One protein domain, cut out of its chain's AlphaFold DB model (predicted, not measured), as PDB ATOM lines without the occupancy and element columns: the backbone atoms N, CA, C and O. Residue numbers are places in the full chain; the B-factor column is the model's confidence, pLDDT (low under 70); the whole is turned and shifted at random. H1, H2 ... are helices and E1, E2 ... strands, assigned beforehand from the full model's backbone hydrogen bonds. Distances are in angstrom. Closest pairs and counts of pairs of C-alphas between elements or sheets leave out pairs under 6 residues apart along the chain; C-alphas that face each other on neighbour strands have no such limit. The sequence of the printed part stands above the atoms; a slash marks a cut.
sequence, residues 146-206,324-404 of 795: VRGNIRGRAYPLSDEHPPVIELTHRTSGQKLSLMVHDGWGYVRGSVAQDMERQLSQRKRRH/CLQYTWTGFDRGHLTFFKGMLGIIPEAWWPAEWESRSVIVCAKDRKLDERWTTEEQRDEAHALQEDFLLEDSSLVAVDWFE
ATOM      1  N   VAL A 146     161.732 136.031 238.786       83.31
ATOM      2  CA  VAL A 146     161.127 137.275 238.276       83.31
ATOM      3  C   VAL A 146     161.625 137.551 236.863       83.31
ATOM      4  O   VAL A 146     162.802 137.352 236.555       83.31
ATOM      5  N   ARG A 147     160.718 138.005 235.993       81.50
ATOM      6  CA  ARG A 147     161.021 138.365 234.606       81.50
ATOM      7  C   ARG A 147     160.682 139.813 234.298       81.50
ATOM      8  O   ARG A 147     159.809 140.399 234.933       81.50
ATOM      9  N   GLY A 148     161.325 140.324 233.257       82.06
ATOM     10  CA  GLY A 148     161.084 141.642 232.693       82.06
ATOM     11  C   GLY A 148     162.289 142.556 232.860       82.06
ATOM     12  O   GLY A 148     163.433 142.107 232.953       82.06
ATOM     13  N   ASN A 149     162.010 143.852 232.895       89.56
ATOM     14  CA  ASN A 149     163.021 144.896 232.955       89.56
ATOM     15  C   ASN A 149     163.449 145.106 234.410       89.56
ATOM     16  O   ASN A 149     162.741 145.752 235.183       89.56
ATOM     17  N   ILE A 150     164.595 144.541 234.787       92.62
ATOM     18  CA  ILE A 150     165.088 144.550 236.168       92.62
ATOM     19  C   ILE A 150     166.289 145.493 236.254       92.62
ATOM     20  O   ILE A 150     167.258 145.367 235.502       92.62
ATOM     21  N   ARG A 151     166.225 146.462 237.173       95.94
ATOM     22  CA  ARG A 151     167.310 147.424 237.412       95.94
ATOM     23  C   ARG A 151     168.288 146.878 238.440       95.94
ATOM     24  O   ARG A 151     167.887 146.492 239.542       95.94
ATOM     25  N   GLY A 152     169.565 146.892 238.081       95.44
ATOM     26  CA  GLY A 152     170.662 146.440 238.923       95.44
ATOM     27  C   GLY A 152     171.700 147.525 239.172       95.44
ATOM     28  O   GLY A 152     171.758 148.532 238.462       95.44
ATOM     29  N   ARG A 153     172.550 147.287 240.168       94.81
ATOM     30  CA  ARG A 153     173.807 148.012 240.363       94.81
ATOM     31  C   ARG A 153     174.939 147.029 240.598       94.81
ATOM     32  O   ARG A 153     174.793 146.118 241.410       94.81
ATOM     33  N   ALA A 154     176.047 147.232 239.901       94.38
ATOM     34  CA  ALA A 154     177.271 146.469 240.067       94.38
ATOM     35  C   ALA A 154     178.315 147.324 240.788       94.38
ATOM     36  O   ALA A 154     178.542 148.478 240.416       94.38
ATOM     37  N   TYR A 155     178.943 146.753 241.813       93.94
ATOM     38  CA  TYR A 155     180.093 147.343 242.494       93.94
ATOM     39  C   TYR A 155     181.392 146.663 242.056       93.94
ATOM     40  O   TYR A 155     181.411 145.436 241.943       93.94
ATOM     41  N   PRO A 156     182.481 147.415 241.837       91.88
ATOM     42  CA  PRO A 156     183.768 146.823 241.518       91.88
ATOM     43  C   PRO A 156     184.302 146.040 242.717       91.88
ATOM     44  O   PRO A 156     184.003 146.361 243.870       91.88
ATOM     45  N   LEU A 157     185.123 145.026 242.447       84.56
ATOM     46  CA  LEU A 157     185.885 144.387 243.515       84.56
ATOM     47  C   LEU A 157     187.099 145.256 243.857       84.56
ATOM     48  O   LEU A 157     187.885 145.584 242.970       84.56
ATOM     49  N   SER A 158     187.282 145.562 245.138       77.69
ATOM     50  CA  SER A 158     188.500 146.170 245.667       77.69
ATOM     51  C   SER A 158     188.935 145.398 246.906       77.69
ATOM     52  O   SER A 158     188.161 145.285 247.854       77.69
ATOM     53  N   ASP A 159     190.155 144.857 246.883       66.62
ATOM     54  CA  ASP A 159     190.729 144.145 248.032       66.62
ATOM     55  C   ASP A 159     191.094 145.118 249.174       66.62
ATOM     56  O   ASP A 159     191.045 144.745 250.343       66.62
ATOM     57  N   GLU A 160     191.420 146.378 248.856       67.94
ATOM     58  CA  GLU A 160     191.768 147.406 249.853       67.94
ATOM     59  C   GLU A 160     190.530 148.084 250.454       67.94
ATOM     60  O   GLU A 160     190.491 148.411 251.643       67.94
ATOM     61  N   HIS A 161     189.506 148.304 249.628       72.44
ATOM     62  CA  HIS A 161     188.289 149.033 249.985       72.44
ATOM     63  C   HIS A 161     187.053 148.301 249.462       72.44
ATOM     64  O   HIS A 161     186.393 148.791 248.538       72.44
ATOM     65  N   PRO A 162     186.740 147.117 250.017       79.81
ATOM     66  CA  PRO A 162     185.568 146.367 249.602       79.81
ATOM     67  C   PRO A 162     184.304 147.225 249.776       79.81
ATOM     68  O   PRO A 162     184.187 147.964 250.757       79.81
ATOM     69  N   PRO A 163     183.356 147.162 248.831       87.31
ATOM     70  CA  PRO A 163     182.159 147.991 248.865       87.31
ATOM     71  C   PRO A 163     181.267 147.610 250.055       87.31
ATOM     72  O   PRO A 163     180.627 146.555 250.071       87.31
ATOM     73  N   VAL A 164     181.222 148.506 251.043       90.62
ATOM     74  CA  VAL A 164     180.344 148.424 252.214       90.62
ATOM     75  C   VAL A 164     179.130 149.325 252.011       90.62
ATOM     76  O   VAL A 164     179.236 150.478 251.595       90.62
ATOM     77  N   ILE A 165     177.965 148.766 252.294       90.50
ATOM     78  CA  ILE A 165     176.653 149.377 252.186       90.50
ATOM     79  C   ILE A 165     176.152 149.654 253.595       90.50
ATOM     80  O   ILE A 165     175.994 148.728 254.385       90.50
ATOM     81  N   GLU A 166     175.808 150.904 253.871       92.38
ATOM     82  CA  GLU A 166     175.150 151.286 255.115       92.38
ATOM     83  C   GLU A 166     173.629 151.226 254.950       92.38
ATOM     84  O   GLU A 166     173.036 151.978 254.179       92.38
ATOM     85  N   LEU A 167     172.984 150.335 255.693       93.38
ATOM     86  CA  LEU A 167     171.536 150.242 255.794       93.38
ATOM     87  C   LEU A 167     171.052 150.979 257.037       93.38
ATOM     88  O   LEU A 167     171.678 150.932 258.094       93.38
ATOM     89  N   THR A 168     169.897 151.631 256.928       94.50
ATOM     90  CA  THR A 168     169.191 152.221 258.069       94.50
ATOM     91  C   THR A 168     167.753 151.729 258.066       94.50
ATOM     92  O   THR A 168     167.021 151.941 257.098       94.50
ATOM     93  N   HIS A 169     167.329 151.083 259.150       93.75
ATOM     94  CA  HIS A 169     165.954 150.636 259.299       93.75
ATOM     95  C   HIS A 169     165.014 151.847 259.369       93.75
ATOM     96  O   HIS A 169     165.132 152.686 260.264       93.75
ATOM     97  N   ARG A 170     164.014 151.901 258.483       91.19
ATOM     98  CA  ARG A 170     163.099 153.050 258.317       91.19
ATOM     99  C   ARG A 170     162.394 153.489 259.607       91.19
ATOM    100  O   ARG A 170     162.247 154.683 259.831       91.19
ATOM    101  N   THR A 171     161.963 152.538 260.441       89.25
ATOM    102  CA  THR A 171     161.230 152.827 261.691       89.25
ATOM    103  C   THR A 171     162.111 152.925 262.939       89.25
ATOM    104  O   THR A 171     161.975 153.882 263.691       89.25
ATOM    105  N   SER A 172     162.989 151.948 263.203       90.19
ATOM    106  CA  SER A 172     163.808 151.933 264.425       90.19
ATOM    107  C   SER A 172     165.032 152.854 264.362       90.19
ATOM    108  O   SER A 172     165.621 153.136 265.399       90.19
ATOM    109  N   GLY A 173     165.447 153.299 263.168       90.56
ATOM    110  CA  GLY A 173     166.677 154.074 262.972       90.56
ATOM    111  C   GLY A 173     167.967 153.271 263.181       90.56
ATOM    112  O   GLY A 173     169.056 153.839 263.121       90.56
ATOM    113  N   GLN A 174     167.858 151.959 263.421       90.38
ATOM    114  CA  GLN A 174     169.000 151.064 263.581       90.38
ATOM    115  C   GLN A 174     169.832 151.030 262.299       90.38
ATOM    116  O   GLN A 174     169.278 151.021 261.198       90.38
ATOM    117  N   LYS A 175     171.157 150.994 262.448       93.00
ATOM    118  CA  LYS A 175     172.103 150.940 261.333       93.00
ATOM    119  C   LYS A 175     172.764 149.572 261.230       93.00
ATOM    120  O   LYS A 175     172.962 148.911 262.249       93.00
ATOM    121  N   LEU A 176     173.092 149.177 260.006       92.94
ATOM    122  CA  LEU A 176     173.769 147.925 259.691       92.94
ATOM    123  C   LEU A 176     174.663 148.106 258.466       92.94
ATOM    124  O   LEU A 176     174.198 148.590 257.439       92.94
ATOM    125  N   SER A 177     175.900 147.633 258.548       92.56
ATOM    126  CA  SER A 177     176.832 147.613 257.423       92.56
ATOM    127  C   SER A 177     176.828 146.236 256.752       92.56
ATOM    128  O   SER A 177     177.033 145.220 257.416       92.56
ATOM    129  N   LEU A 178     176.636 146.190 255.436       93.19
ATOM    130  CA  LEU A 178     176.672 144.974 254.621       93.19
ATOM    131  C   LEU A 178     177.764 145.065 253.556       93.19
ATOM    132  O   LEU A 178     177.984 146.129 252.994       93.19
ATOM    133  N   MET A 179     178.427 143.958 253.226       93.06
ATOM    134  CA  MET A 179     179.469 143.943 252.192       93.06
ATOM    135  C   MET A 179     178.952 143.332 250.888       93.06
ATOM    136  O   MET A 179     178.271 142.307 250.910       93.06
ATOM    137  N   VAL A 180     179.298 143.933 249.749       92.94
ATOM    138  CA  VAL A 180     179.207 143.289 248.427       92.94
ATOM    139  C   VAL A 180     180.583 142.729 248.085       92.94
ATOM    140  O   VAL A 180     181.594 143.394 248.294       92.94
ATOM    141  N   HIS A 181     180.651 141.505 247.571       92.81
ATOM    142  CA  HIS A 181     181.928 140.866 247.250       92.81
ATOM    143  C   HIS A 181     181.779 139.905 246.064       92.81
ATOM    144  O   HIS A 181     180.664 139.565 245.689       92.81
ATOM    145  N   ASP A 182     182.881 139.460 245.448       89.75
ATOM    146  CA  ASP A 182     182.845 138.416 244.406       89.75
ATOM    147  C   ASP A 182     182.095 137.174 244.914       89.75
ATOM    148  O   ASP A 182     182.504 136.557 245.904       89.75
ATOM    149  N   GLY A 183     180.987 136.850 244.245       91.50
ATOM    150  CA  GLY A 183     180.066 135.780 244.599       91.50
ATOM    151  C   GLY A 183     178.832 136.221 245.390       91.50
ATOM    152  O   GLY A 183     177.896 135.431 245.457       91.50
ATOM    153  N   TRP A 184     178.775 137.436 245.950       95.62
ATOM    154  CA  TRP A 184     177.710 137.863 246.866       95.62
ATOM    155  C   TRP A 184     177.158 139.266 246.586       95.62
ATOM    156  O   TRP A 184     177.891 140.255 246.511       95.62
ATOM    157  N   GLY A 185     175.830 139.359 246.550       96.31
ATOM    158  CA  GLY A 185     175.069 140.597 246.441       96.31
ATOM    159  C   GLY A 185     173.778 140.569 247.260       96.31
ATOM    160  O   GLY A 185     173.608 139.757 248.170       96.31
ATOM    161  N   TYR A 186     172.841 141.454 246.922       97.06
ATOM    162  CA  TYR A 186     171.573 141.621 247.625       97.06
ATOM    163  C   TYR A 186     170.399 141.848 246.679       97.06
ATOM    164  O   TYR A 186     170.533 142.473 245.627       97.06
ATOM    165  N   VAL A 187     169.219 141.382 247.080       97.06
ATOM    166  CA  VAL A 187     167.958 141.600 246.363       97.06
ATOM    167  C   VAL A 187     166.931 142.245 247.280       97.06
ATOM    168  O   VAL A 187     166.859 141.951 248.476       97.06
ATOM    169  N   ARG A 188     166.128 143.136 246.705       97.12
ATOM    170  CA  ARG A 188     165.045 143.811 247.410       97.12
ATOM    171  C   ARG A 188     163.956 142.817 247.831       97.12
ATOM    172  O   ARG A 188     163.540 141.972 247.038       97.12
ATOM    173  N   GLY A 189     163.452 142.955 249.057       95.25
ATOM    174  CA  GLY A 189     162.470 142.047 249.655       95.25
ATOM    175  C   GLY A 189     161.206 141.827 248.818       95.25
ATOM    176  O   GLY A 189     160.793 140.683 248.655       95.25
ATOM    177  N   SER A 190     160.616 142.876 248.237       93.62
ATOM    178  CA  SER A 190     159.451 142.737 247.341       93.62
ATOM    179  C   SER A 190     159.739 141.874 246.109       93.62
ATOM    180  O   SER A 190     158.935 141.012 245.760       93.62
ATOM    181  N   VAL A 191     160.913 142.036 245.495       93.44
ATOM    182  CA  VAL A 191     161.336 141.236 244.336       93.44
ATOM    183  C   VAL A 191     161.504 139.774 244.738       93.44
ATOM    184  O   VAL A 191     161.025 138.885 244.040       93.44
ATOM    185  N   ALA A 192     162.127 139.511 245.890       92.44
ATOM    186  CA  ALA A 192     162.260 138.156 246.413       92.44
ATOM    187  C   ALA A 192     160.892 137.512 246.709       92.44
ATOM    188  O   ALA A 192     160.668 136.364 246.341       92.44
ATOM    189  N   GLN A 193     159.939 138.247 247.288       90.44
ATOM    190  CA  GLN A 193     158.578 137.742 247.519       90.44
ATOM    191  C   GLN A 193     157.875 137.358 246.208       90.44
ATOM    192  O   GLN A 193     157.194 136.331 246.145       90.44
ATOM    193  N   ASP A 194     158.062 138.141 245.145       88.06
ATOM    194  CA  ASP A 194     157.527 137.813 243.823       88.06
ATOM    195  C   ASP A 194     158.210 136.587 243.203       88.06
ATOM    196  O   ASP A 194     157.533 135.776 242.562       88.06
ATOM    197  N   MET A 195     159.518 136.404 243.426       86.62
ATOM    198  CA  MET A 195     160.230 135.175 243.050       86.62
ATOM    199  C   MET A 195     159.679 133.964 243.815       86.62
ATOM    200  O   MET A 195     159.380 132.941 243.201       86.62
ATOM    201  N   GLU A 196     159.505 134.080 245.134       84.25
ATOM    202  CA  GLU A 196     159.015 133.011 246.014       84.25
ATOM    203  C   GLU A 196     157.621 132.525 245.607       84.25
ATOM    204  O   GLU A 196     157.400 131.321 245.490       84.25
ATOM    205  N   ARG A 197     156.693 133.440 245.295       81.31
ATOM    206  CA  ARG A 197     155.338 133.090 244.822       81.31
ATOM    207  C   ARG A 197     155.338 132.240 243.553       81.31
ATOM    208  O   ARG A 197     154.375 131.517 243.298       81.31
ATOM    209  N   GLN A 198     156.383 132.363 242.741       71.19
ATOM    210  CA  GLN A 198     156.545 131.627 241.490       71.19
ATOM    211  C   GLN A 198     157.369 130.348 241.664       71.19
ATOM    212  O   GLN A 198     157.385 129.508 240.764       71.19
ATOM    213  N   LEU A 199     158.047 130.175 242.801       68.75
ATOM    214  CA  LEU A 199     158.843 128.998 243.114       68.75
ATOM    215  C   LEU A 199     157.956 127.866 243.635       68.75
ATOM    216  O   LEU A 199     157.280 127.972 244.649       68.75
ATOM    217  N   SER A 200     158.016 126.719 242.958       59.94
ATOM    218  CA  SER A 200     157.442 125.461 243.453       59.94
ATOM    219  C   SER A 200     158.407 124.688 244.365       59.94
ATOM    220  O   SER A 200     158.115 123.557 244.756       59.94
ATOM    221  N   GLN A 201     159.600 125.234 244.632       59.72
ATOM    222  CA  GLN A 201     160.654 124.574 245.402       59.72
ATOM    223  C   GLN A 201     160.536 124.889 246.895       59.72
ATOM    224  O   GLN A 201     160.199 126.001 247.288       59.72
ATOM    225  N   ARG A 202     160.852 123.903 247.740       66.44
ATOM    226  CA  ARG A 202     160.985 124.118 249.185       66.44
ATOM    227  C   ARG A 202     162.303 124.830 249.470       66.44
ATOM    228  O   ARG A 202     163.339 124.405 248.956       66.44
ATOM    229  N   LYS A 203     162.257 125.846 250.334       82.62
ATOM    230  CA  LYS A 203     163.459 126.449 250.914       82.62
ATOM    231  C   LYS A 203     164.278 125.368 251.631       82.62
ATOM    232  O   LYS A 203     163.734 124.394 252.161       82.62
ATOM    233  N   ARG A 204     165.600 125.480 251.552       80.50
ATOM    234  CA  ARG A 204     166.556 124.497 252.061       80.50
ATOM    235  C   ARG A 204     167.089 124.971 253.409       80.50
ATOM    236  O   ARG A 204     167.432 126.135 253.577       80.50
ATOM    237  N   ARG A 205     167.220 124.024 254.335       79.06
ATOM    238  CA  ARG A 205     168.059 124.146 255.531       79.06
ATOM    239  C   ARG A 205     169.212 123.165 255.418       79.06
ATOM    240  O   ARG A 205     168.991 122.005 255.036       79.06
ATOM    241  N   HIS A 206     170.418 123.585 255.772       71.62
ATOM    242  CA  HIS A 206     171.529 122.667 255.934       71.62
ATOM    243  C   HIS A 206     171.203 121.700 257.066       71.62
ATOM    244  O   HIS A 206     170.859 122.076 258.186       71.62
ATOM    245  N   CYS A 324     168.647 133.801 251.980       95.00
ATOM    246  CA  CYS A 324     169.524 134.012 250.831       95.00
ATOM    247  C   CYS A 324     169.255 132.993 249.729       95.00
ATOM    248  O   CYS A 324     168.720 131.912 249.969       95.00
ATOM    249  N   LEU A 325     169.615 133.336 248.500       91.75
ATOM    250  CA  LEU A 325     169.405 132.472 247.345       91.75
ATOM    251  C   LEU A 325     170.634 132.461 246.442       91.75
ATOM    252  O   LEU A 325     171.289 133.484 246.259       91.75
ATOM    253  N   GLN A 326     170.941 131.305 245.866       90.38
ATOM    254  CA  GLN A 326     171.864 131.223 244.743       90.38
ATOM    255  C   GLN A 326     171.093 131.607 243.487       90.38
ATOM    256  O   GLN A 326     170.027 131.045 243.233       90.38
ATOM    257  N   TYR A 327     171.616 132.534 242.689       89.31
ATOM    258  CA  TYR A 327     170.907 133.056 241.526       89.31
ATOM    259  C   TYR A 327     171.648 132.848 240.215       89.31
ATOM    260  O   TYR A 327     172.875 132.736 240.142       89.31
ATOM    261  N   THR A 328     170.853 132.867 239.153       86.75
ATOM    262  CA  THR A 328     171.300 133.201 237.805       86.75
ATOM    263  C   THR A 328     170.424 134.314 237.262       86.75
ATOM    264  O   THR A 328     169.204 134.249 237.414       86.75
ATOM    265  N   TRP A 329     171.018 135.309 236.612       88.94
ATOM    266  CA  TRP A 329     170.278 136.417 236.011       88.94
ATOM    267  C   TRP A 329     170.764 136.655 234.590       88.94
ATOM    268  O   TRP A 329     171.899 137.076 234.386       88.94
ATOM    269  N   THR A 330     169.907 136.356 233.617       85.69
ATOM    270  CA  THR A 330     170.191 136.555 232.190       85.69
ATOM    271  C   THR A 330     169.294 137.654 231.646       85.69
ATOM    272  O   THR A 330     168.111 137.667 231.972       85.69
ATOM    273  N   GLY A 331     169.809 138.533 230.792       83.00
ATOM    274  CA  GLY A 331     169.013 139.545 230.094       83.00
ATOM    275  C   GLY A 331     169.856 140.360 229.124       83.00
ATOM    276  O   GLY A 331     170.994 139.987 228.839       83.00
ATOM    277  N   PHE A 332     169.307 141.469 228.638       81.62
ATOM    278  CA  PHE A 332     169.991 142.364 227.712       81.62
ATOM    279  C   PHE A 332     170.394 143.675 228.378       81.62
ATOM    280  O   PHE A 332     169.534 144.426 228.826       81.62
ATOM    281  N   ASP A 333     171.687 143.987 228.392       87.00
ATOM    282  CA  ASP A 333     172.177 145.333 228.698       87.00
ATOM    283  C   ASP A 333     172.450 146.075 227.386       87.00
ATOM    284  O   ASP A 333     173.343 145.705 226.623       87.00
ATOM    285  N   ARG A 334     171.664 147.122 227.099       86.06
ATOM    286  CA  ARG A 334     171.774 147.927 225.863       86.06
ATOM    287  C   ARG A 334     171.768 147.068 224.589       86.06
ATOM    288  O   ARG A 334     172.535 147.313 223.662       86.06
ATOM    289  N   GLY A 335     170.913 146.045 224.558       77.38
ATOM    290  CA  GLY A 335     170.780 145.122 223.427       77.38
ATOM    291  C   GLY A 335     171.841 144.019 223.342       77.38
ATOM    292  O   GLY A 335     171.790 143.234 222.400       77.38
ATOM    293  N   HIS A 336     172.757 143.918 224.311       80.19
ATOM    294  CA  HIS A 336     173.780 142.870 224.373       80.19
ATOM    295  C   HIS A 336     173.470 141.846 225.459       80.19
ATOM    296  O   HIS A 336     173.066 142.217 226.561       80.19
ATOM    297  N   LEU A 337     173.651 140.559 225.157       79.00
ATOM    298  CA  LEU A 337     173.362 139.500 226.123       79.00
ATOM    299  C   LEU A 337     174.343 139.542 227.302       79.00
ATOM    300  O   LEU A 337     175.556 139.463 227.113       79.00
ATOM    301  N   THR A 338     173.805 139.547 228.518       84.31
ATOM    302  CA  THR A 338     174.577 139.543 229.763       84.31
ATOM    303  C   THR A 338     174.050 138.467 230.712       84.31
ATOM    304  O   THR A 338     172.851 138.180 230.763       84.31
ATOM    305  N   PHE A 339     174.954 137.856 231.480       86.62
ATOM    306  CA  PHE A 339     174.628 136.834 232.469       86.62
ATOM    307  C   PHE A 339     175.410 137.015 233.772       86.62
ATOM    308  O   PHE A 339     176.642 137.117 233.779       86.62
ATOM    309  N   PHE A 340     174.674 136.959 234.879       91.31
ATOM    310  CA  PHE A 340     175.193 136.997 236.237       91.31
ATOM    311  C   PHE A 340     174.934 135.686 236.978       91.31
ATOM    312  O   PHE A 340     173.928 135.006 236.746       91.31
ATOM    313  N   LYS A 341     175.836 135.356 237.904       89.56
ATOM    314  CA  LYS A 341     175.701 134.226 238.829       89.56
ATOM    315  C   LYS A 341     176.418 134.537 240.142       89.56
ATOM    316  O   LYS A 341     177.596 134.884 240.111       89.56
ATOM    317  N   GLY A 342     175.740 134.280 241.256       92.62
ATOM    318  CA  GLY A 342     176.287 134.380 242.609       92.62
ATOM    319  C   GLY A 342     175.238 134.010 243.661       92.62
ATOM    320  O   GLY A 342     174.316 133.240 243.377       92.62
ATOM    321  N   MET A 343     175.361 134.607 244.841       95.75
ATOM    322  CA  MET A 343     174.414 134.585 245.953       95.75
ATOM    323  C   MET A 343     173.761 135.961 246.132       95.75
ATOM    324  O   MET A 343     174.399 136.986 245.900       95.75
ATOM    325  N   LEU A 344     172.500 135.993 246.563       97.19
ATOM    326  CA  LEU A 344     171.794 137.213 246.967       97.19
ATOM    327  C   LEU A 344     171.252 137.042 248.383       97.19
ATOM    328  O   LEU A 344     170.440 136.148 248.626       97.19
ATOM    329  N   GLY A 345     171.663 137.920 249.298       97.06
ATOM    330  CA  GLY A 345     170.969 138.130 250.566       97.06
ATOM    331  C   GLY A 345     169.686 138.934 250.344       97.06
ATOM    332  O   GLY A 345     169.677 139.913 249.593       97.06
ATOM    333  N   ILE A 346     168.587 138.531 250.973       96.88
ATOM    334  CA  ILE A 346     167.311 139.240 250.849       96.88
ATOM    335  C   ILE A 346     167.270 140.358 251.888       96.88
ATOM    336  O   ILE A 346     167.242 140.098 253.088       96.88
ATOM    337  N   ILE A 347     167.231 141.608 251.424       96.88
ATOM    338  CA  ILE A 347     167.082 142.777 252.296       96.88
ATOM    339  C   ILE A 347     165.588 143.130 252.388       96.88
ATOM    340  O   ILE A 347     164.986 143.476 251.364       96.88
ATOM    341  N   PRO A 348     164.967 143.089 253.582       94.81
ATOM    342  CA  PRO A 348     163.571 143.486 253.749       94.81
ATOM    343  C   PRO A 348     163.322 144.947 253.340       94.81
ATOM    344  O   PRO A 348     164.196 145.798 253.485       94.81
ATOM    345  N   GLU A 349     162.100 145.278 252.913       94.25
ATOM    346  CA  GLU A 349     161.722 146.646 252.489       94.25
ATOM    347  C   GLU A 349     162.042 147.726 253.534       94.25
ATOM    348  O   GLU A 349     162.449 148.839 253.195       94.25
ATOM    349  N   ALA A 350     161.897 147.388 254.819       94.19
ATOM    350  CA  ALA A 350     162.194 148.289 255.929       94.19
ATOM    351  C   ALA A 350     163.680 148.682 256.018       94.19
ATOM    352  O   ALA A 350     163.987 149.717 256.604       94.19
ATOM    353  N   TRP A 351     164.573 147.886 255.427       95.06
ATOM    354  CA  TRP A 351     166.018 148.103 255.384       95.06
ATOM    355  C   TRP A 351     166.526 148.536 254.001       95.06
ATOM    356  O   TRP A 351     167.661 148.990 253.899       95.06
ATOM    357  N   TRP A 352     165.719 148.408 252.937       95.12
ATOM    358  CA  TRP A 352     166.144 148.770 251.582       95.12
ATOM    359  C   TRP A 352     166.410 150.283 251.470       95.12
ATOM    360  O   TRP A 352     165.485 151.061 251.749       95.12
ATOM    361  N   PRO A 353     167.613 150.724 251.048       90.81
ATOM    362  CA  PRO A 353     167.976 152.141 251.019       90.81
ATOM    363  C   PRO A 353     167.076 152.983 250.110       90.81
ATOM    364  O   PRO A 353     166.648 152.541 249.040       90.81
ATOM    365  N   ALA A 354     166.788 154.220 250.523       88.06
ATOM    366  CA  ALA A 354     165.910 155.124 249.776       88.06
ATOM    367  C   ALA A 354     166.546 155.561 248.449       88.06
ATOM    368  O   ALA A 354     165.889 155.594 247.412       88.06
ATOM    369  N   GLU A 355     167.856 155.790 248.445       87.88
ATOM    370  CA  GLU A 355     168.643 156.077 247.249       87.88
ATOM    371  C   GLU A 355     168.583 154.949 246.209       87.88
ATOM    372  O   GLU A 355     168.906 155.173 245.040       87.88
ATOM    373  N   TRP A 356     168.186 153.737 246.615       90.19
ATOM    374  CA  TRP A 356     168.070 152.538 245.787       90.19
ATOM    375  C   TRP A 356     166.634 152.138 245.500       90.19
ATOM    376  O   TRP A 356     166.399 151.041 245.002       90.19
ATOM    377  N   GLU A 357     165.668 153.012 245.749       89.12
ATOM    378  CA  GLU A 357     164.254 152.707 245.545       89.12
ATOM    379  C   GLU A 357     163.931 152.241 244.114       89.12
ATOM    380  O   GLU A 357     163.069 151.385 243.921       89.12
ATOM    381  N   SER A 358     164.662 152.735 243.111       89.88
ATOM    382  CA  SER A 358     164.519 152.319 241.709       89.88
ATOM    383  C   SER A 358     165.286 151.042 241.340       89.88
ATOM    384  O   SER A 358     165.168 150.570 240.210       89.88
ATOM    385  N   ARG A 359     166.086 150.483 242.254       94.19
ATOM    386  CA  ARG A 359     166.914 149.289 242.038       94.19
ATOM    387  C   ARG A 359     166.252 148.067 242.662       94.19
ATOM    388  O   ARG A 359     165.596 148.147 243.698       94.19
ATOM    389  N   SER A 360     166.473 146.923 242.031       95.88
ATOM    390  CA  SER A 360     165.938 145.631 242.463       95.88
ATOM    391  C   SER A 360     167.028 144.709 243.001       95.88
ATOM    392  O   SER A 360     166.766 143.917 243.903       95.88
ATOM    393  N   VAL A 361     168.240 144.811 242.446       96.81
ATOM    394  CA  VAL A 361     169.362 143.914 242.740       96.81
ATOM    395  C   VAL A 361     170.663 144.712 242.837       96.81
ATOM    396  O   VAL A 361     170.913 145.604 242.028       96.81
ATOM    397  N   ILE A 362     171.501 144.377 243.811       95.94
ATOM    398  CA  ILE A 362     172.860 144.891 243.982       95.94
ATOM    399  C   ILE A 362     173.814 143.703 243.901       95.94
ATOM    400  O   ILE A 362     173.584 142.700 244.566       95.94
ATOM    401  N   VAL A 363     174.867 143.786 243.096       95.44
ATOM    402  CA  VAL A 363     175.796 142.669 242.856       95.44
ATOM    403  C   VAL A 363     177.239 143.150 242.811       95.44
ATOM    404  O   VAL A 363     177.506 144.342 242.638       95.44
ATOM    405  N   CYS A 364     178.182 142.217 242.912       94.50
ATOM    406  CA  CYS A 364     179.559 142.483 242.521       94.50
ATOM    407  C   CYS A 364     179.671 142.463 240.991       94.50
ATOM    408  O   CYS A 364     179.070 141.620 240.325       94.50
ATOM    409  N   ALA A 365     180.471 143.350 240.406       93.50
ATOM    410  CA  ALA A 365     180.728 143.367 238.969       93.50
ATOM    411  C   ALA A 365     181.339 142.037 238.494       93.50
ATOM    412  O   ALA A 365     181.000 141.557 237.412       93.50
ATOM    413  N   LYS A 366     182.136 141.373 239.349       90.06
ATOM    414  CA  LYS A 366     182.674 140.030 239.083       90.06
ATOM    415  C   LYS A 366     181.611 138.937 238.992       90.06
ATOM    416  O   LYS A 366     181.889 137.881 238.421       90.06
ATOM    417  N   ASP A 367     180.394 139.163 239.489       92.06
ATOM    418  CA  ASP A 367     179.283 138.222 239.313       92.06
ATOM    419  C   ASP A 367     178.782 138.197 237.869       92.06
ATOM    420  O   ASP A 367     178.158 137.211 237.474       92.06
ATOM    421  N   ARG A 368     179.094 139.220 237.057       91.06
ATOM    422  CA  ARG A 368     178.896 139.182 235.604       91.06
ATOM    423  C   ARG A 368     179.885 138.180 235.022       91.06
ATOM    424  O   ARG A 368     181.073 138.466 234.866       91.06
ATOM    425  N   LYS A 369     179.393 136.976 234.733       84.38
ATOM    426  CA  LYS A 369     180.217 135.868 234.233       84.38
ATOM    427  C   LYS A 369     180.275 135.823 232.707       84.38
ATOM    428  O   LYS A 369     181.154 135.166 232.154       84.38
ATOM    429  N   LEU A 370     179.340 136.490 232.033       79.44
ATOM    430  CA  LEU A 370     179.303 136.577 230.579       79.44
ATOM    431  C   LEU A 370     178.671 137.895 230.131       79.44
ATOM    432  O   LEU A 370     177.665 138.332 230.691       79.44
ATOM    433  N   ASP A 371     179.261 138.476 229.092       80.25
ATOM    434  CA  ASP A 371     178.744 139.614 228.347       80.25
ATOM    435  C   ASP A 371     179.128 139.444 226.873       80.25
ATOM    436  O   ASP A 371     180.281 139.139 226.568       80.25
ATOM    437  N   GLU A 372     178.175 139.607 225.958       74.56
ATOM    438  CA  GLU A 372     178.396 139.438 224.516       74.56
ATOM    439  C   GLU A 372     179.464 140.392 223.957       74.56
ATOM    440  O   GLU A 372     180.114 140.078 222.960       74.56
ATOM    441  N   ARG A 373     179.676 141.547 224.602       77.69
ATOM    442  CA  ARG A 373     180.674 142.540 224.179       77.69
ATOM    443  C   ARG A 373     182.104 142.111 224.506       77.69
ATOM    444  O   ARG A 373     183.042 142.682 223.952       77.69
ATOM    445  N   TRP A 374     182.289 141.138 225.398       78.75
ATOM    446  CA  TRP A 374     183.611 140.681 225.812       78.75
ATOM    447  C   TRP A 374     184.204 139.721 224.789       78.75
ATOM    448  O   TRP A 374     183.844 138.547 224.695       78.75
ATOM    449  N   THR A 375     185.167 140.239 224.042       70.25
ATOM    450  CA  THR A 375     185.969 139.493 223.070       70.25
ATOM    451  C   THR A 375     187.368 139.164 223.591       70.25
ATOM    452  O   THR A 375     188.011 138.262 223.053       70.25
ATOM    453  N   THR A 376     187.822 139.840 224.655       68.12
ATOM    454  CA  THR A 376     189.104 139.592 225.338       68.12
ATOM    455  C   THR A 376     188.955 139.625 226.867       68.12
ATOM    456  O   THR A 376     187.918 140.041 227.389       68.12
ATOM    457  N   GLU A 377     189.975 139.165 227.602       68.94
ATOM    458  CA  GLU A 377     189.979 139.196 229.075       68.94
ATOM    459  C   GLU A 377     190.135 140.623 229.618       68.94
ATOM    460  O   GLU A 377     189.515 140.959 230.622       68.94
ATOM    461  N   GLU A 378     190.869 141.486 228.917       78.88
ATOM    462  CA  GLU A 378     191.052 142.891 229.293       78.88
ATOM    463  C   GLU A 378     189.712 143.639 229.317       78.88
ATOM    464  O   GLU A 378     189.418 144.346 230.274       78.88
ATOM    465  N   GLN A 379     188.844 143.407 228.324       80.50
ATOM    466  CA  GLN A 379     187.503 144.006 228.278       80.50
ATOM    467  C   GLN A 379     186.611 143.558 229.445       80.50
ATOM    468  O   GLN A 379     185.793 144.335 229.943       80.50
ATOM    469  N   ARG A 380     186.754 142.301 229.887       83.44
ATOM    470  CA  ARG A 380     186.077 141.791 231.086       83.44
ATOM    471  C   ARG A 380     186.603 142.502 232.329       83.44
ATOM    472  O   ARG A 380     185.806 142.962 233.141       83.44
ATOM    473  N   ASP A 381     187.921 142.580 232.473       84.56
ATOM    474  CA  ASP A 381     188.565 143.127 233.668       84.56
ATOM    475  C   ASP A 381     188.303 144.635 233.814       84.56
ATOM    476  O   ASP A 381     187.989 145.095 234.911       84.56
ATOM    477  N   GLU A 382     188.309 145.387 232.708       87.12
ATOM    478  CA  GLU A 382     187.877 146.790 232.666       87.12
ATOM    479  C   GLU A 382     186.424 146.946 233.126       87.12
ATOM    480  O   GLU A 382     186.127 147.789 233.971       87.12
ATOM    481  N   ALA A 383     185.513 146.102 232.632       85.94
ATOM    482  CA  ALA A 383     184.116 146.126 233.060       85.94
ATOM    483  C   ALA A 383     183.954 145.760 234.548       85.94
ATOM    484  O   ALA A 383     183.106 146.327 235.235       85.94
ATOM    485  N   HIS A 384     184.774 144.843 235.073       89.25
ATOM    486  CA  HIS A 384     184.774 144.460 236.490       89.25
ATOM    487  C   HIS A 384     185.333 145.544 237.423       89.25
ATOM    488  O   HIS A 384     185.070 145.492 238.625       89.25
ATOM    489  N   ALA A 385     186.071 146.520 236.891       88.19
ATOM    490  CA  ALA A 385     186.617 147.649 237.643       88.19
ATOM    491  C   ALA A 385     185.648 148.842 237.763       88.19
ATOM    492  O   ALA A 385     185.931 149.796 238.490       88.19
ATOM    493  N   LEU A 386     184.499 148.806 237.080       87.31
ATOM    494  CA  LEU A 386     183.535 149.905 237.067       87.31
ATOM    495  C   LEU A 386     182.398 149.691 238.069       87.31
ATOM    496  O   LEU A 386     181.842 148.601 238.204       87.31
ATOM    497  N   GLN A 387     182.010 150.778 238.737       89.75
ATOM    498  CA  GLN A 387     180.736 150.856 239.446       89.75
ATOM    499  C   GLN A 387     179.674 151.393 238.492       89.75
ATOM    500  O   GLN A 387     179.797 152.520 238.010       89.75
ATOM    501  N   GLU A 388     178.608 150.634 238.261       90.44
ATOM    502  CA  GLU A 388     177.582 151.031 237.299       90.44
ATOM    503  C   GLU A 388     176.168 150.647 237.728       90.44
ATOM    504  O   GLU A 388     175.922 149.579 238.290       90.44
ATOM    505  N   ASP A 389     175.225 151.537 237.427       92.94
ATOM    506  CA  ASP A 389     173.809 151.198 237.377       92.94
ATOM    507  C   ASP A 389     173.473 150.716 235.968       92.94
ATOM    508  O   ASP A 389     173.885 151.325 234.976       92.94
ATOM    509  N   PHE A 390     172.686 149.652 235.877       93.00
ATOM    510  CA  PHE A 390     172.290 149.069 234.603       93.00
ATOM    511  C   PHE A 390     170.839 148.595 234.637       93.00
ATOM    512  O   PHE A 390     170.230 148.393 235.692       93.00
ATOM    513  N   LEU A 391     170.269 148.435 233.449       93.50
ATOM    514  CA  LEU A 391     168.960 147.838 233.247       93.50
ATOM    515  C   LEU A 391     169.165 146.587 232.404       93.50
ATOM    516  O   LEU A 391     169.652 146.704 231.285       93.50
ATOM    517  N   LEU A 392     168.779 145.420 232.927       90.12
ATOM    518  CA  LEU A 392     168.629 144.250 232.071       90.12
ATOM    519  C   LEU A 392     167.202 144.206 231.545       90.12
ATOM    520  O   LEU A 392     166.251 143.967 232.295       90.12
ATOM    521  N   GLU A 393     167.080 144.457 230.251       84.12
ATOM    522  CA  GLU A 393     165.852 144.320 229.483       84.12
ATOM    523  C   GLU A 393     165.564 142.840 229.215       84.12
ATOM    524  O   GLU A 393     166.489 142.024 229.123       84.12
ATOM    525  N   ASP A 394     164.277 142.489 229.140       76.81
ATOM    526  CA  ASP A 394     163.799 141.123 228.864       76.81
ATOM    527  C   ASP A 394     164.491 140.046 229.716       76.81
ATOM    528  O   ASP A 394     164.779 138.929 229.273       76.81
ATOM    529  N   SER A 395     164.788 140.402 230.966       83.75
ATOM    530  CA  SER A 395     165.634 139.600 231.832       83.75
ATOM    531  C   SER A 395     164.849 138.539 232.599       83.75
ATOM    532  O   SER A 395     163.631 138.620 232.767       83.75
ATOM    533  N   SER A 396     165.564 137.527 233.080       81.81
ATOM    534  CA  SER A 396     165.050 136.460 233.931       81.81
ATOM    535  C   SER A 396     166.004 136.259 235.102       81.81
ATOM    536  O   SER A 396     167.094 135.709 234.931       81.81
ATOM    537  N   LEU A 397     165.590 136.700 236.289       86.81
ATOM    538  CA  LEU A 397     166.272 136.458 237.557       86.81
ATOM    539  C   LEU A 397     165.692 135.195 238.196       86.81
ATOM    540  O   LEU A 397     164.520 135.158 238.566       86.81
ATOM    541  N   VAL A 398     166.512 134.158 238.323       82.69
ATOM    542  CA  VAL A 398     166.097 132.816 238.743       82.69
ATOM    543  C   VAL A 398     166.848 132.411 240.001       82.69
ATOM    544  O   VAL A 398     168.074 132.515 240.042       82.69
ATOM    545  N   ALA A 399     166.124 131.883 240.989       83.69
ATOM    546  CA  ALA A 399     166.730 131.186 242.117       83.69
ATOM    547  C   ALA A 399     167.058 129.737 241.721       83.69
ATOM    548  O   ALA A 399     166.186 128.981 241.288       83.69
ATOM    549  N   VAL A 400     168.327 129.362 241.857       79.56
ATOM    550  CA  VAL A 400     168.829 127.995 241.668       79.56
ATOM    551  C   VAL A 400     168.630 127.178 242.938       79.56
ATOM    552  O   VAL A 400     168.165 126.045 242.870       79.56
ATOM    553  N   ASP A 401     168.974 127.778 244.072       82.12
ATOM    554  CA  ASP A 401     168.790 127.247 245.414       82.12
ATOM    555  C   ASP A 401     168.328 128.393 246.317       82.12
ATOM    556  O   ASP A 401     168.776 129.527 246.157       82.12
ATOM    557  N   TRP A 402     167.429 128.105 247.255       88.56
ATOM    558  CA  TRP A 402     166.914 129.080 248.217       88.56
ATOM    559  C   TRP A 402     167.135 128.558 249.626       88.56
ATOM    560  O   TRP A 402     166.674 127.462 249.950       88.56
ATOM    561  N   PHE A 403     167.821 129.328 250.457       91.25
ATOM    562  CA  PHE A 403     168.152 128.987 251.832       91.25
ATOM    563  C   PHE A 403     167.250 129.750 252.800       91.25
ATOM    564  O   PHE A 403     166.951 130.928 252.601       91.25
ATOM    565  N   GLU A 404     166.778 129.052 253.830       92.19
ATOM    566  CA  GLU A 404     165.926 129.644 254.862       92.19
ATOM    567  C   GLU A 404     166.666 130.670 255.729       92.19
ATOM    568  O   GLU A 404     167.896 130.762 255.718       92.19
TER     569      GLU A 404
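Overview. This is residues 146 to 206 and 324 to 404 of the 795 residues of an uncharacterized protein of Corallococcus sp. CA054B (UniProt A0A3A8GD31). The core is a closed barrel of six strands, E1, E7, E4, E6, E5 and E9 round the ring, with the short strand E8 added onto E6 beside the ring. H1 and H2 lie outside the barrel at two different places, H1 over E9 and H2 over E8, while E2 and E3 form a hairpin of their own off the barrel. The printed part has 142 residues, with two named helices and nine named strands in the order E1 E2 E3 E4 H1 E5 E6 E7 E8 H2 E9. The barrel is mixed, the hairpin sheet antiparallel, and the class is mixed, helices and strands. The whole is compact, with a radius of gyration of the C-alphas of 15.0 A and spans of 46 by 38 by 31 A.

Along the chain. E1, residues 146 to 155, begins at C-alpha 146 (161.127, 137.275, 238.276), is 21.9 A long and bends by 89 degrees at residue 149. E2 is residues 164 to 168, E3 residues 175 to 179 and E4 residues 184 to 188, with lengths of 13.2, 13.7 and 14.0 A. H1, residues 189 to 198, is 14.5 A long. After the cut, E5, residues 324 to 333, is 25.0 A long and bends by 54 degrees at residue 330. E6, residues 336 to 347, is 28.7 A long, bends by 76 degrees at residue 343 and ends at C-alpha 347 (167.082, 142.777, 252.296). E7 is residues 361 to 364, 10.3 A, and E8 residues 368 to 371, 7.3 A. H2, residues 377 to 384, is 10.5 A long. E9, residues 388 to 403, is 28.0 A long, bends by 103 degrees at residue 394 and ends at C-alpha 403 (168.152, 128.987, 251.832).

Arrangement. Round the barrel, E1 and E7 are parallel, with N 155 and O 363 2.9 A apart. E7 and E4 are antiparallel, with N 186 and O 362 at 2.8 A. E4 and E6 are parallel, with N 185 and O 343 at 2.8 A. E6 and E5, a hairpin, are antiparallel, with N 340 and O 329 at 2.8 A. E5 and E9 are antiparallel, with N 326 and O 401 at 2.8 A. E9 and E1 close the ring, antiparallel, with N 154 and O 388 at 2.8 A. E6 is staggered: E4 and E8 lie on one side of it, E5 on the other side, and N 339 and O 370 of the antiparallel pair E6 and E8 are 2.9 A apart. H1 is on the barrel, outside it, at a height over the sheet of 7.7 A; it lies over E9 and runs across the strands, only just, at 61 degrees to E9 on the local plane. The closest C-alphas of H1 and E1, Met 195 and Val 146, are 5.3 A apart. H2 is on the barrel too, outside it, at a height of 9.2 A, over E8 and slantwise to the strands, at 56 degrees to E8 on the local plane; its His 384 and Arg 368 of E8 have the closest C-alphas, 7.9 A apart. H1 and H2 are apart. E2 and E3, a hairpin, are antiparallel, with N 165 and O 178 at 2.7 A; E2 is apart from E4, for instance. Every O i to N i+4 pair is within hydrogen-bond range in H2, and 5 of 6 in H1.

Size, cuts and confidence. The C-alphas farthest apart, those of Ser 172 and Thr 375, are 48.5 A apart. Residues 207 to 323 are not printed, and C-alphas 206 and 324 are 12.6 A apart across this cut. Of the links that are printed whole, E6 to E7, residues 348 to 360, is long. The mean pLDDT of the printed part is 87.2; residues 159 to 160, 199 to 202 and 376 to 377 are under 70.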